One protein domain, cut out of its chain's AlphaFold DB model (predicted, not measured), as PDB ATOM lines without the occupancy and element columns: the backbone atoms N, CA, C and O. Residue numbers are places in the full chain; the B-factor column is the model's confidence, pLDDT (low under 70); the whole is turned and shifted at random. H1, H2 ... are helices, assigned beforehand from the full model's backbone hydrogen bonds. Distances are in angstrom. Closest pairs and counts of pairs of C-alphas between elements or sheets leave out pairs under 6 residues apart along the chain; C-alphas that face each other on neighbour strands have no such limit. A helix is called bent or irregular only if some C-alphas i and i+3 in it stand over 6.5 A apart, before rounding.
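What this domain is: This is residues 86 to 165 of the 204 residues of an uncharacterized protein of Haliscomenobacter hydrossis (strain ATCC 27775 / DSM 1100 / LMG 10767 / O) (UniProt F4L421). A small helical body has the short helix H3 in its middle. The long helix H2 and the short H4 run side by side and cross H3 steeply, while H1 runs almost parallel to H3 and H5 packs across H3. The printed part has 80 residues with five named helices, H1 to H5 in chain order, and no named strand; its class is all helix. It is compact, with a radius of gyration of the C-alphas of 11.8 A and spans of 33 by 25 by 19 A.

Where its parts are: H1, residues 89 to 98, begins with C-alpha 89 at (-26.176, 23.965, 225.505) and is 14.2 A long. H2, residues 101 to 122, is 32.4 A long and irregular: C-alphas 102 and 105 are 7.2 A apart. H3, residues 130 to 139, and H4, residues 143 to 152, follow. H5, residues 156 to 164, ends with C-alpha 164 at (-22.759, 43.213, 219.686).

How they stand to each other: H3 is the hub and touches the other four helices. It touches H5, with C-alphas of Cys 134 and Ala 163 closest at 5.3 A, at a steep tilt of 62 degrees. It touches H4, closest at Ser 139 and Leu 146, 4.6 A between C-alphas. H1 runs the same way as H3 at a shallow tilt of 5 degrees, and their closest C-alphas, Val 91 and Arg 133, are 6.7 A apart. H2 and H3 form a helical hairpin and only just touch, with 3 pairs of C-alphas within 8 A, by residues 111 to 115 of H2 alone; C-alphas of Leu 111 and Ser 132 are closest at 6.0 A. H2 touches H4 the same way at a shallow tilt of 12 degrees, closest at Val 107 and Ile 143, 6.7 A between C-alphas. H1 and H4 are apart. Every O i to N i+4 pair is within hydrogen-bond range in H1, H3, H4 and H5; in H2, 16 of 18 are.

The domain as a whole: The C-alphas farthest apart, of Ala 101 and Lys 123, are 33.3 A apart. The printed part has no cut, and no link is long. Residues 120 to 126, of which 120 to 122 belong to H2, stand free. Residues 125 to 127 have pLDDT under 70; the mean of the printed part is 91.2.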
ATOM      1  N   GLY A  86     -25.462  19.114 217.912       78.00
ATOM      2  CA  GLY A  86     -26.060  19.974 216.873       78.00
ATOM      3  C   GLY A  86     -26.066  21.475 217.199       78.00
ATOM      4  O   GLY A  86     -25.942  22.304 216.305       78.00
ATOM      5  N   PHE A  87     -26.192  21.822 218.481       88.94
ATOM      6  CA  PHE A  87     -26.085  23.190 219.000       88.94
ATOM      7  C   PHE A  87     -25.554  23.150 220.433       88.94
ATOM      8  O   PHE A  87     -25.885  22.211 221.173       88.94
ATOM      9  N   PRO A  88     -24.793  24.172 220.864       91.38
ATOM     10  CA  PRO A  88     -24.271  24.232 222.211       91.38
ATOM     11  C   PRO A  88     -25.420  24.409 223.205       91.38
ATOM     12  O   PRO A  88     -26.506  24.908 222.887       91.38
ATOM     13  N   LYS A  89     -25.172  23.973 224.439       91.69
ATOM     14  CA  LYS A  89     -26.176  23.965 225.505       91.69
ATOM     15  C   LYS A  89     -26.795  25.347 225.736       91.69
ATOM     16  O   LYS A  89     -28.008  25.432 225.893       91.69
ATOM     17  N   ASP A  90     -25.995  26.413 225.691       94.19
ATOM     18  CA  ASP A  90     -26.462  27.782 225.933       94.19
ATOM     19  C   ASP A  90     -27.477  28.252 224.883       94.19
ATOM     20  O   ASP A  90     -28.473  28.886 225.223       94.19
ATOM     21  N   VAL A  91     -27.279  27.872 223.617       94.62
ATOM     22  CA  VAL A  91     -28.224  28.153 222.529       94.62
ATOM     23  C   VAL A  91     -29.545  27.422 222.773       94.62
ATOM     24  O   VAL A  91     -30.606  28.045 222.749       94.62
ATOM     25  N   LYS A  92     -29.493  26.119 223.078       93.88
ATOM     26  CA  LYS A  92     -30.690  25.305 223.364       93.88
ATOM     27  C   LYS A  92     -31.467  25.857 224.569       93.88
ATOM     28  O   LYS A  92     -32.687  26.016 224.503       93.88
ATOM     29  N   GLU A  93     -30.769  26.211 225.648       94.56
ATOM     30  CA  GLU A  93     -31.367  26.805 226.850       94.56
ATOM     31  C   GLU A  93     -31.961  28.193 226.583       94.56
ATOM     32  O   GLU A  93     -33.056  28.492 227.065       94.56
ATOM     33  N   PHE A  94     -31.293  29.030 225.781       95.69
ATOM     34  CA  PHE A  94     -31.824  30.334 225.389       95.69
ATOM     35  C   PHE A  94     -33.127  30.194 224.603       95.69
ATOM     36  O   PHE A  94     -34.088  30.908 224.897       95.69
ATOM     37  N   ILE A  95     -33.190  29.266 223.641       96.19
ATOM     38  CA  ILE A  95     -34.404  29.022 222.852       96.19
ATOM     39  C   ILE A  95     -35.533  28.549 223.771       96.19
ATOM     40  O   ILE A  95     -36.610  29.140 223.764       96.19
ATOM     41  N   ALA A  96     -35.274  27.542 224.613       95.75
ATOM     42  CA  ALA A  96     -36.268  26.997 225.539       95.75
ATOM     43  C   ALA A  96     -36.821  28.045 226.520       95.75
ATOM     44  O   ALA A  96     -37.977  27.961 226.929       95.75
ATOM     45  N   LYS A  97     -35.996  29.026 226.905       97.06
ATOM     46  CA  LYS A  97     -36.376  30.091 227.837       97.06
ATOM     47  C   LYS A  97     -37.143  31.237 227.174       97.06
ATOM     48  O   LYS A  97     -38.024  31.802 227.816       97.06
ATOM     49  N   ASN A  98     -36.765  31.631 225.957       97.62
ATOM     50  CA  ASN A  98     -37.222  32.892 225.359       97.62
ATOM     51  C   ASN A  98     -38.238  32.720 224.225       97.62
ATOM     52  O   ASN A  98     -38.939  33.677 223.916       97.62
ATOM     53  N   PHE A  99     -38.339  31.538 223.616       97.56
ATOM     54  CA  PHE A  99     -39.315  31.257 222.562       97.56
ATOM     55  C   PHE A  99     -40.472  30.420 223.101       97.56
ATOM     56  O   PHE A  99     -40.383  29.786 224.154       97.56
ATOM     57  N   LYS A 100     -41.579  30.382 222.355       97.44
ATOM     58  CA  LYS A 100     -42.673  29.459 222.663       97.44
ATOM     59  C   LYS A 100     -42.200  28.018 222.479       97.44
ATOM     60  O   LYS A 100     -41.462  27.708 221.548       97.44
ATOM     61  N   ALA A 101     -42.700  27.116 223.320       94.56
ATOM     62  CA  ALA A 101     -42.358  25.696 223.235       94.56
ATOM     63  C   ALA A 101     -42.694  25.081 221.860       94.56
ATOM     64  O   ALA A 101     -41.940  24.254 221.357       94.56
ATOM     65  N   GLU A 102     -43.791  25.522 221.234       95.25
ATOM     66  CA  GLU A 102     -44.208  25.096 219.887       95.25
ATOM     67  C   GLU A 102     -43.261  25.567 218.768       95.25
ATOM     68  O   GLU A 102     -43.164  24.912 217.732       95.25
ATOM     69  N   ASP A 103     -42.507  26.646 218.999       96.12
ATOM     70  CA  ASP A 103     -41.568  27.215 218.029       96.12
ATOM     71  C   ASP A 103     -40.160  26.616 218.136       96.12
ATOM     72  O   ASP A 103     -39.365  26.758 217.208       96.12
ATOM     73  N   TYR A 104     -39.847  25.905 219.227       93.62
ATOM     74  CA  TYR A 104     -38.502  25.400 219.525       93.62
ATOM     75  C   TYR A 104     -37.872  24.633 218.349       93.62
ATOM     76  O   TYR A 104     -36.721  24.877 217.988       93.62
ATOM     77  N   HIS A 105     -38.642  23.741 217.710       88.69
ATOM     78  CA  HIS A 105     -38.186  22.990 216.533       88.69
ATOM     79  C   HIS A 105     -37.837  23.907 215.365       88.69
ATOM     80  O   HIS A 105     -36.759  23.809 214.782       88.69
ATOM     81  N   ASN A 106     -38.748  24.818 215.037       92.25
ATOM     82  CA  ASN A 106     -38.597  25.689 213.884       92.25
ATOM     83  C   ASN A 106     -37.425  26.658 214.068       92.25
ATOM     84  O   ASN A 106     -36.729  26.949 213.101       92.25
ATOM     85  N   VAL A 107     -37.171  27.117 215.295       96.12
ATOM     86  CA  VAL A 107     -36.014  27.964 215.610       96.12
ATOM     87  C   VAL A 107     -34.707  27.214 215.361       96.12
ATOM     88  O   VAL A 107     -33.848  27.720 214.647       96.12
ATOM     89  N   LEU A 108     -34.569  25.993 215.884       93.44
ATOM     90  CA  LEU A 108     -33.376  25.172 215.660       93.44
ATOM     91  C   LEU A 108     -33.132  24.883 214.171       93.44
ATOM     92  O   LEU A 108     -31.998  24.977 213.704       93.44
ATOM     93  N   MET A 109     -34.195  24.582 213.420       90.38
ATOM     94  CA  MET A 109     -34.122  24.378 211.970       90.38
ATOM     95  C   MET A 109     -33.655  25.638 211.233       90.38
ATOM     96  O   MET A 109     -32.762  25.561 210.395       90.38
ATOM     97  N   LEU A 110     -34.216  26.802 211.572       94.12
ATOM     98  CA  LEU A 110     -33.847  28.080 210.957       94.12
ATOM     99  C   LEU A 110     -32.375  28.431 211.189       94.12
ATOM    100  O   LEU A 110     -31.695  28.863 210.260       94.12
ATOM    101  N   LEU A 111     -31.882  28.224 212.412       94.00
ATOM    102  CA  LEU A 111     -30.474  28.442 212.731       94.00
ATOM    103  C   LEU A 111     -29.572  27.472 211.964       94.00
ATOM    104  O   LEU A 111     -28.568  27.896 211.402       94.00
ATOM    105  N   TYR A 112     -29.940  26.190 211.895       90.50
ATOM    106  CA  TYR A 112     -29.145  25.180 211.195       90.50
ATOM    107  C   TYR A 112     -29.045  25.472 209.693       90.50
ATOM    108  O   TYR A 112     -27.956  25.401 209.117       90.50
ATOM    109  N   ASP A 113     -30.167  25.828 209.061       89.12
ATOM    110  CA  ASP A 113     -30.207  26.196 207.645       89.12
ATOM    111  C   ASP A 113     -29.351  27.440 207.370       89.12
ATOM    112  O   ASP A 113     -28.613  27.477 206.381       89.12
ATOM    113  N   TYR A 114     -29.404  28.436 208.262       91.56
ATOM    114  CA  TYR A 114     -28.588  29.642 208.154       91.56
ATOM    115  C   TYR A 114     -27.087  29.345 208.272       91.56
ATOM    116  O   TYR A 114     -26.320  29.688 207.372       91.56
ATOM    117  N   GLU A 115     -26.669  28.660 209.338       88.25
ATOM    118  CA  GLU A 115     -25.271  28.282 209.582       88.25
ATOM    119  C   GLU A 115     -24.718  27.439 208.421       88.25
ATOM    120  O   GLU A 115     -23.641  27.720 207.891       88.25
ATOM    121  N   SER A 116     -25.503  26.469 207.935       84.62
ATOM    122  CA  SER A 116     -25.140  25.640 206.780       84.62
ATOM    123  C   SER A 116     -24.912  26.473 205.514       84.62
ATOM    124  O   SER A 116     -23.951  26.236 204.779       84.62
ATOM    125  N   ALA A 117     -25.774  27.462 205.248       88.38
ATOM    126  CA  ALA A 117     -25.636  28.342 204.091       88.38
ATOM    127  C   ALA A 117     -24.392  29.243 204.195       88.38
ATOM    128  O   ALA A 117     -23.689  29.451 203.202       88.38
ATOM    129  N   ILE A 118     -24.086  29.752 205.390       86.94
ATOM    130  CA  ILE A 118     -22.903  30.584 205.632       86.94
ATOM    131  C   ILE A 118     -21.616  29.765 205.466       86.94
ATOM    132  O   ILE A 118     -20.713  30.200 204.749       86.94
ATOM    133  N   MET A 119     -21.540  28.555 206.030       83.62
ATOM    134  CA  MET A 119     -20.362  27.684 205.896       83.62
ATOM    135  C   MET A 119     -20.037  27.364 204.433       83.62
ATOM    136  O   MET A 119     -18.874  27.417 204.030       83.62
ATOM    137  N   GLN A 120     -21.060  27.096 203.615       82.00
ATOM    138  CA  GLN A 120     -20.882  26.823 202.186       82.00
ATOM    139  C   GLN A 120     -20.347  28.033 201.411       82.00
ATOM    140  O   GLN A 120     -19.529  27.869 200.504       82.00
ATOM    141  N   ASN A 121     -20.785  29.244 201.766       84.88
ATOM    142  CA  ASN A 121     -20.419  30.463 201.045       84.88
ATOM    143  C   ASN A 121     -19.056  31.030 201.463       84.88
ATOM    144  O   ASN A 121     -18.350  31.592 200.625       84.88
ATOM    145  N   PHE A 122     -18.674  30.882 202.734       80.62
ATOM    146  CA  PHE A 122     -17.518  31.582 203.303       80.62
ATOM    147  C   PHE A 122     -16.343  30.675 203.702       80.62
ATOM    148  O   PHE A 122     -15.309  31.194 204.108       80.62
ATOM    149  N   LYS A 123     -16.448  29.346 203.530       75.00
ATOM    150  CA  LYS A 123     -15.376  28.369 203.834       75.00
ATOM    151  C   LYS A 123     -14.801  28.494 205.255       75.00
ATOM    152  O   LYS A 123     -13.605  28.301 205.452       75.00
ATOM    153  N   PHE A 124     -15.635  28.830 206.234       71.44
ATOM    154  CA  PHE A 124     -15.207  28.840 207.632       71.44
ATOM    155  C   PHE A 124     -14.826  27.422 208.079       71.44
ATOM    156  O   PHE A 124     -15.574  26.477 207.827       71.44
ATOM    157  N   GLU A 125     -13.663  27.278 208.720       57.09
ATOM    158  CA  GLU A 125     -13.165  25.983 209.216       57.09
ATOM    159  C   GLU A 125     -13.725  25.622 210.602       57.09
ATOM    160  O   GLU A 125     -13.785  24.443 210.944       57.09
ATOM    161  N   GLU A 126     -14.206  26.605 211.373       59.44
ATOM    162  CA  GLU A 126     -14.803  26.387 212.693       59.44
ATOM    163  C   GLU A 126     -16.182  27.035 212.817       59.44
ATOM    164  O   GLU A 126     -16.414  28.189 212.449       59.44
ATOM    165  N   THR A 127     -17.112  26.269 213.383       60.56
ATOM    166  CA  THR A 127     -18.481  26.693 213.651       60.56
ATOM    167  C   THR A 127     -18.513  27.506 214.942       60.56
ATOM    168  O   THR A 127     -18.837  26.993 216.017       60.56
ATOM    169  N   SER A 128     -18.162  28.790 214.875       74.69
ATOM    170  CA  SER A 128     -18.489  29.686 215.980       74.69
ATOM    171  C   SER A 128     -20.013  29.868 215.968       74.69
ATOM    172  O   SER A 128     -20.560  30.495 215.063       74.69
ATOM    173  N   PHE A 129     -20.720  29.357 216.980       90.88
ATOM    174  CA  PHE A 129     -22.167  29.580 217.151       90.88
ATOM    175  C   PHE A 129     -22.515  31.054 217.468       90.88
ATOM    176  O   PHE A 129     -23.626  31.365 217.902       90.88
ATOM    177  N   ARG A 130     -21.571  31.983 217.260       93.06
ATOM    178  CA  ARG A 130     -21.719  33.428 217.433       93.06
ATOM    179  C   ARG A 130     -22.853  33.984 216.592       93.06
ATOM    180  O   ARG A 130     -23.647  34.766 217.109       93.06
ATOM    181  N   LEU A 131     -22.964  33.577 215.326       93.88
ATOM    182  CA  LEU A 131     -24.017  34.085 214.447       93.88
ATOM    183  C   LEU A 131     -25.394  33.611 214.915       93.88
ATOM    184  O   LEU A 131     -26.302  34.430 215.056       93.88
ATOM    185  N   SER A 132     -25.519  32.329 215.267       95.31
ATOM    186  CA  SER A 132     -26.718  31.799 215.924       95.31
ATOM    187  C   SER A 132     -27.106  32.589 217.178       95.31
ATOM    188  O   SER A 132     -28.270  32.956 217.346       95.31
ATOM    189  N   ARG A 133     -26.144  32.921 218.048       96.19
ATOM    190  CA  ARG A 133     -26.398  33.738 219.246       96.19
ATOM    191  C   ARG A 133     -26.821  35.169 218.907       96.19
ATOM    192  O   ARG A 133     -27.759  35.673 219.523       96.19
ATOM    193  N   CYS A 134     -26.194  35.802 217.912       95.62
ATOM    194  CA  CYS A 134     -26.577  37.134 217.432       95.62
ATOM    195  C   CYS A 134     -28.028  37.151 216.937       95.62
ATOM    196  O   CYS A 134     -28.807  38.016 217.340       95.62
ATOM    197  N   LEU A 135     -28.405  36.169 216.110       97.25
ATOM    198  CA  LEU A 135     -29.763  36.020 215.585       97.25
ATOM    199  C   LEU A 135     -30.790  35.843 216.705       97.25
ATOM    200  O   LEU A 135     -31.802  36.538 216.729       97.25
ATOM    201  N   LEU A 136     -30.513  34.951 217.659       97.56
ATOM    202  CA  LEU A 136     -31.387  34.709 218.808       97.56
ATOM    203  C   LEU A 136     -31.534  35.934 219.716       97.56
ATOM    204  O   LEU A 136     -32.615  36.192 220.246       97.56
ATOM    205  N   TYR A 137     -30.456  36.698 219.899       96.75
ATOM    206  CA  TYR A 137     -30.497  37.937 220.665       96.75
ATOM    207  C   TYR A 137     -31.373  38.989 219.974       96.75
ATOM    208  O   TYR A 137     -32.258  39.573 220.604       96.75
ATOM    209  N   LEU A 138     -31.152  39.220 218.676       96.62
ATOM    210  CA  LEU A 138     -31.892  40.220 217.909       96.62
ATOM    211  C   LEU A 138     -33.362  39.848 217.732       96.62
ATOM    212  O   LEU A 138     -34.210  40.736 217.777       96.62
ATOM    213  N   SER A 139     -33.688  38.560 217.616       97.75
ATOM    214  CA  SER A 139     -35.073  38.115 217.462       97.75
ATOM    215  C   SER A 139     -35.934  38.339 218.707       97.75
ATOM    216  O   SER A 139     -37.159  38.335 218.607       97.75
ATOM    217  N   ALA A 140     -35.319  38.544 219.877       96.44
ATOM    218  CA  ALA A 140     -36.005  38.781 221.147       96.44
ATOM    219  C   ALA A 140     -37.078  37.721 221.486       96.44
ATOM    220  O   ALA A 140     -38.110  38.047 222.072       96.44
ATOM    221  N   GLY A 141     -36.841  36.458 221.114       96.50
ATOM    222  CA  GLY A 141     -37.773  35.353 221.374       96.50
ATOM    223  C   GLY A 141     -38.943  35.229 220.390       96.50
ATOM    224  O   GLY A 141     -39.815  34.384 220.588       96.50
ATOM    225  N   ASP A 142     -38.976  36.046 219.333       98.00
ATOM    226  CA  ASP A 142     -40.008  36.008 218.292       98.00
ATOM    227  C   ASP A 142     -39.491  35.295 217.030       98.00
ATOM    228  O   ASP A 142     -38.436  35.635 216.483       98.00
ATOM    229  N   ILE A 143     -40.224  34.280 216.566       97.88
ATOM    230  CA  ILE A 143     -39.827  33.476 215.404       97.88
ATOM    231  C   ILE A 143     -39.953  34.233 214.075       97.88
ATOM    232  O   ILE A 143     -39.129  34.035 213.184       97.88
ATOM    233  N   GLU A 144     -40.938  35.114 213.927       98.19
ATOM    234  CA  GLU A 144     -41.100  35.897 212.702       98.19
ATOM    235  C   GLU A 144     -40.002  36.950 212.604       98.19
ATOM    236  O   GLU A 144     -39.405  37.128 211.539       98.19
ATOM    237  N   ARG A 145     -39.628  37.550 213.739       98.06
ATOM    238  CA  ARG A 145     -38.450  38.413 213.800       98.06
ATOM    239  C   ARG A 145     -37.171  37.646 213.482       98.06
ATOM    240  O   ARG A 145     -36.367  38.135 212.702       98.06
ATOM    241  N   LEU A 146     -36.992  36.429 214.000       98.12
ATOM    242  CA  LEU A 146     -35.843  35.586 213.641       98.12
ATOM    243  C   LEU A 146     -35.754  35.361 212.121       98.12
ATOM    244  O   LEU A 146     -34.675  35.484 211.545       98.12
ATOM    245  N   ARG A 147     -36.879  35.063 211.458       97.44
ATOM    246  CA  ARG A 147     -36.927  34.918 209.991       97.44
ATOM    247  C   ARG A 147     -36.521  36.207 209.276       97.44
ATOM    248  O   ARG A 147     -35.819  36.144 208.266       97.44
ATOM    249  N   GLU A 148     -36.962  37.356 209.779       97.44
ATOM    250  CA  GLU A 148     -36.594  38.666 209.241       97.44
ATOM    251  C   GLU A 148     -35.092  38.947 209.399       97.44
ATOM    252  O   GLU A 148     -34.439  39.299 208.416       97.44
ATOM    253  N   GLU A 149     -34.524  38.710 210.584       97.25
ATOM    254  CA  GLU A 149     -33.087  38.879 210.830       97.25
ATOM    255  C   GLU A 149     -32.257  37.955 209.923       97.25
ATOM    256  O   GLU A 149     -31.313  38.413 209.279       97.25
ATOM    257  N   ILE A 150     -32.657  36.684 209.762       95.81
ATOM    258  CA  ILE A 150     -32.006  35.748 208.830       95.81
ATOM    259  C   ILE A 150     -32.029  36.303 207.402       95.81
ATOM    260  O   ILE A 150     -30.992  36.352 206.739       95.81
ATOM    261  N   LYS A 151     -33.186  36.777 206.928       95.19
ATOM    262  CA  LYS A 151     -33.328  37.336 205.575       95.19
ATOM    263  C   LYS A 151     -32.452  38.576 205.358       95.19
ATOM    264  O   LYS A 151     -31.926  38.761 204.261       95.19
ATOM    265  N   ASN A 152     -32.304  39.413 206.381       94.19
ATOM    266  CA  ASN A 152     -31.523  40.648 206.319       94.19
ATOM    267  C   ASN A 152     -30.014  40.414 206.529       94.19
ATOM    268  O   ASN A 152     -29.201  41.256 206.151       94.19
ATOM    269  N   SER A 153     -29.624  39.257 207.066       91.25
ATOM    270  CA  SER A 153     -28.235  38.893 207.387       91.25
ATOM    271  C   SER A 153     -27.417  38.350 206.203       91.25
ATOM    272  O   SER A 153     -26.545  37.499 206.379       91.25
ATOM    273  N   ALA A 154     -27.666  38.856 204.988       85.19
ATOM    274  CA  ALA A 154     -26.886  38.495 203.797       85.19
ATOM    275  C   ALA A 154     -25.383  38.792 203.971       85.19
ATOM    276  O   ALA A 154     -24.541  38.069 203.440       85.19
ATOM    277  N   ASP A 155     -25.062  39.835 204.742       89.50
ATOM    278  CA  ASP A 155     -23.728  40.082 205.284       89.50
ATOM    279  C   ASP A 155     -23.750  39.827 206.798       89.50
ATOM    280  O   ASP A 155     -24.364  40.578 207.565       89.50
ATOM    281  N   TYR A 156     -23.068  38.765 207.229       90.81
ATOM    282  CA  TYR A 156     -22.994  38.372 208.636       90.81
ATOM    283  C   TYR A 156     -22.300  39.432 209.507       90.81
ATOM    284  O   TYR A 156     -22.518  39.475 210.718       90.81
ATOM    285  N   ARG A 157     -21.493  40.329 208.922       91.19
ATOM    286  CA  ARG A 157     -20.846  41.416 209.670       91.19
ATOM    287  C   ARG A 157     -21.879  42.400 210.192       91.19
ATOM    288  O   ARG A 157     -21.795  42.808 211.343       91.19
ATOM    289  N   ASN A 158     -22.895  42.720 209.391       93.12
ATOM    290  CA  ASN A 158     -23.985  43.598 209.820       93.12
ATOM    291  C   ASN A 158     -24.785  42.977 210.968       93.12
ATOM    292  O   ASN A 158     -25.169  43.683 211.899       93.12
ATOM    293  N   LEU A 159     -24.985  41.656 210.926       94.25
ATOM    294  CA  LEU A 159     -25.623  40.904 212.003       94.25
ATOM    295  C   LEU A 159     -24.827  41.029 213.315       94.25
ATOM    296  O   LEU A 159     -25.401  41.371 214.350       94.25
ATOM    297  N   ILE A 160     -23.508  40.817 213.261       93.69
ATOM    298  CA  ILE A 160     -22.612  40.987 214.415       93.69
ATOM    299  C   ILE A 160     -22.667  42.431 214.926       93.69
ATOM    300  O   ILE A 160     -22.884  42.655 216.114       93.69
ATOM    301  N   MET A 161     -22.536  43.415 214.034       94.25
ATOM    302  CA  MET A 161     -22.576  44.836 214.389       94.25
ATOM    303  C   MET A 161     -23.872  45.211 215.111       94.25
ATOM    304  O   MET A 161     -23.830  45.876 216.144       94.25
ATOM    305  N   ALA A 162     -25.018  44.749 214.612       95.19
ATOM    306  CA  ALA A 162     -26.318  45.026 215.215       95.19
ATOM    307  C   ALA A 162     -26.494  44.364 216.594       95.19
ATOM    308  O   ALA A 162     -27.128  44.938 217.483       95.19
ATOM    309  N   ALA A 163     -25.951  43.159 216.783       94.88
ATOM    310  CA  ALA A 163     -26.119  42.394 218.014       94.88
ATOM    311  C   ALA A 163     -25.126  42.807 219.118       94.88
ATOM    312  O   ALA A 163     -25.492  42.902 220.298       94.88
ATOM    313  N   GLU A 164     -23.872  43.060 218.748       93.81
ATOM    314  CA  GLU A 164     -22.759  43.213 219.686       93.81
ATOM    315  C   GLU A 164     -22.371  44.661 219.963       93.81
ATOM    316  O   GLU A 164     -21.904  44.952 221.064       93.81
ATOM    317  N   TYR A 165     -22.598  45.581 219.027       93.94
ATOM    318  CA  TYR A 165     -22.110  46.956 219.115       93.94
ATOM    319  C   TYR A 165     -23.250  47.950 219.337       93.94
ATOM    320  O   TYR A 165     -24.435  47.650 219.179       93.94
TER     321      TYR A 165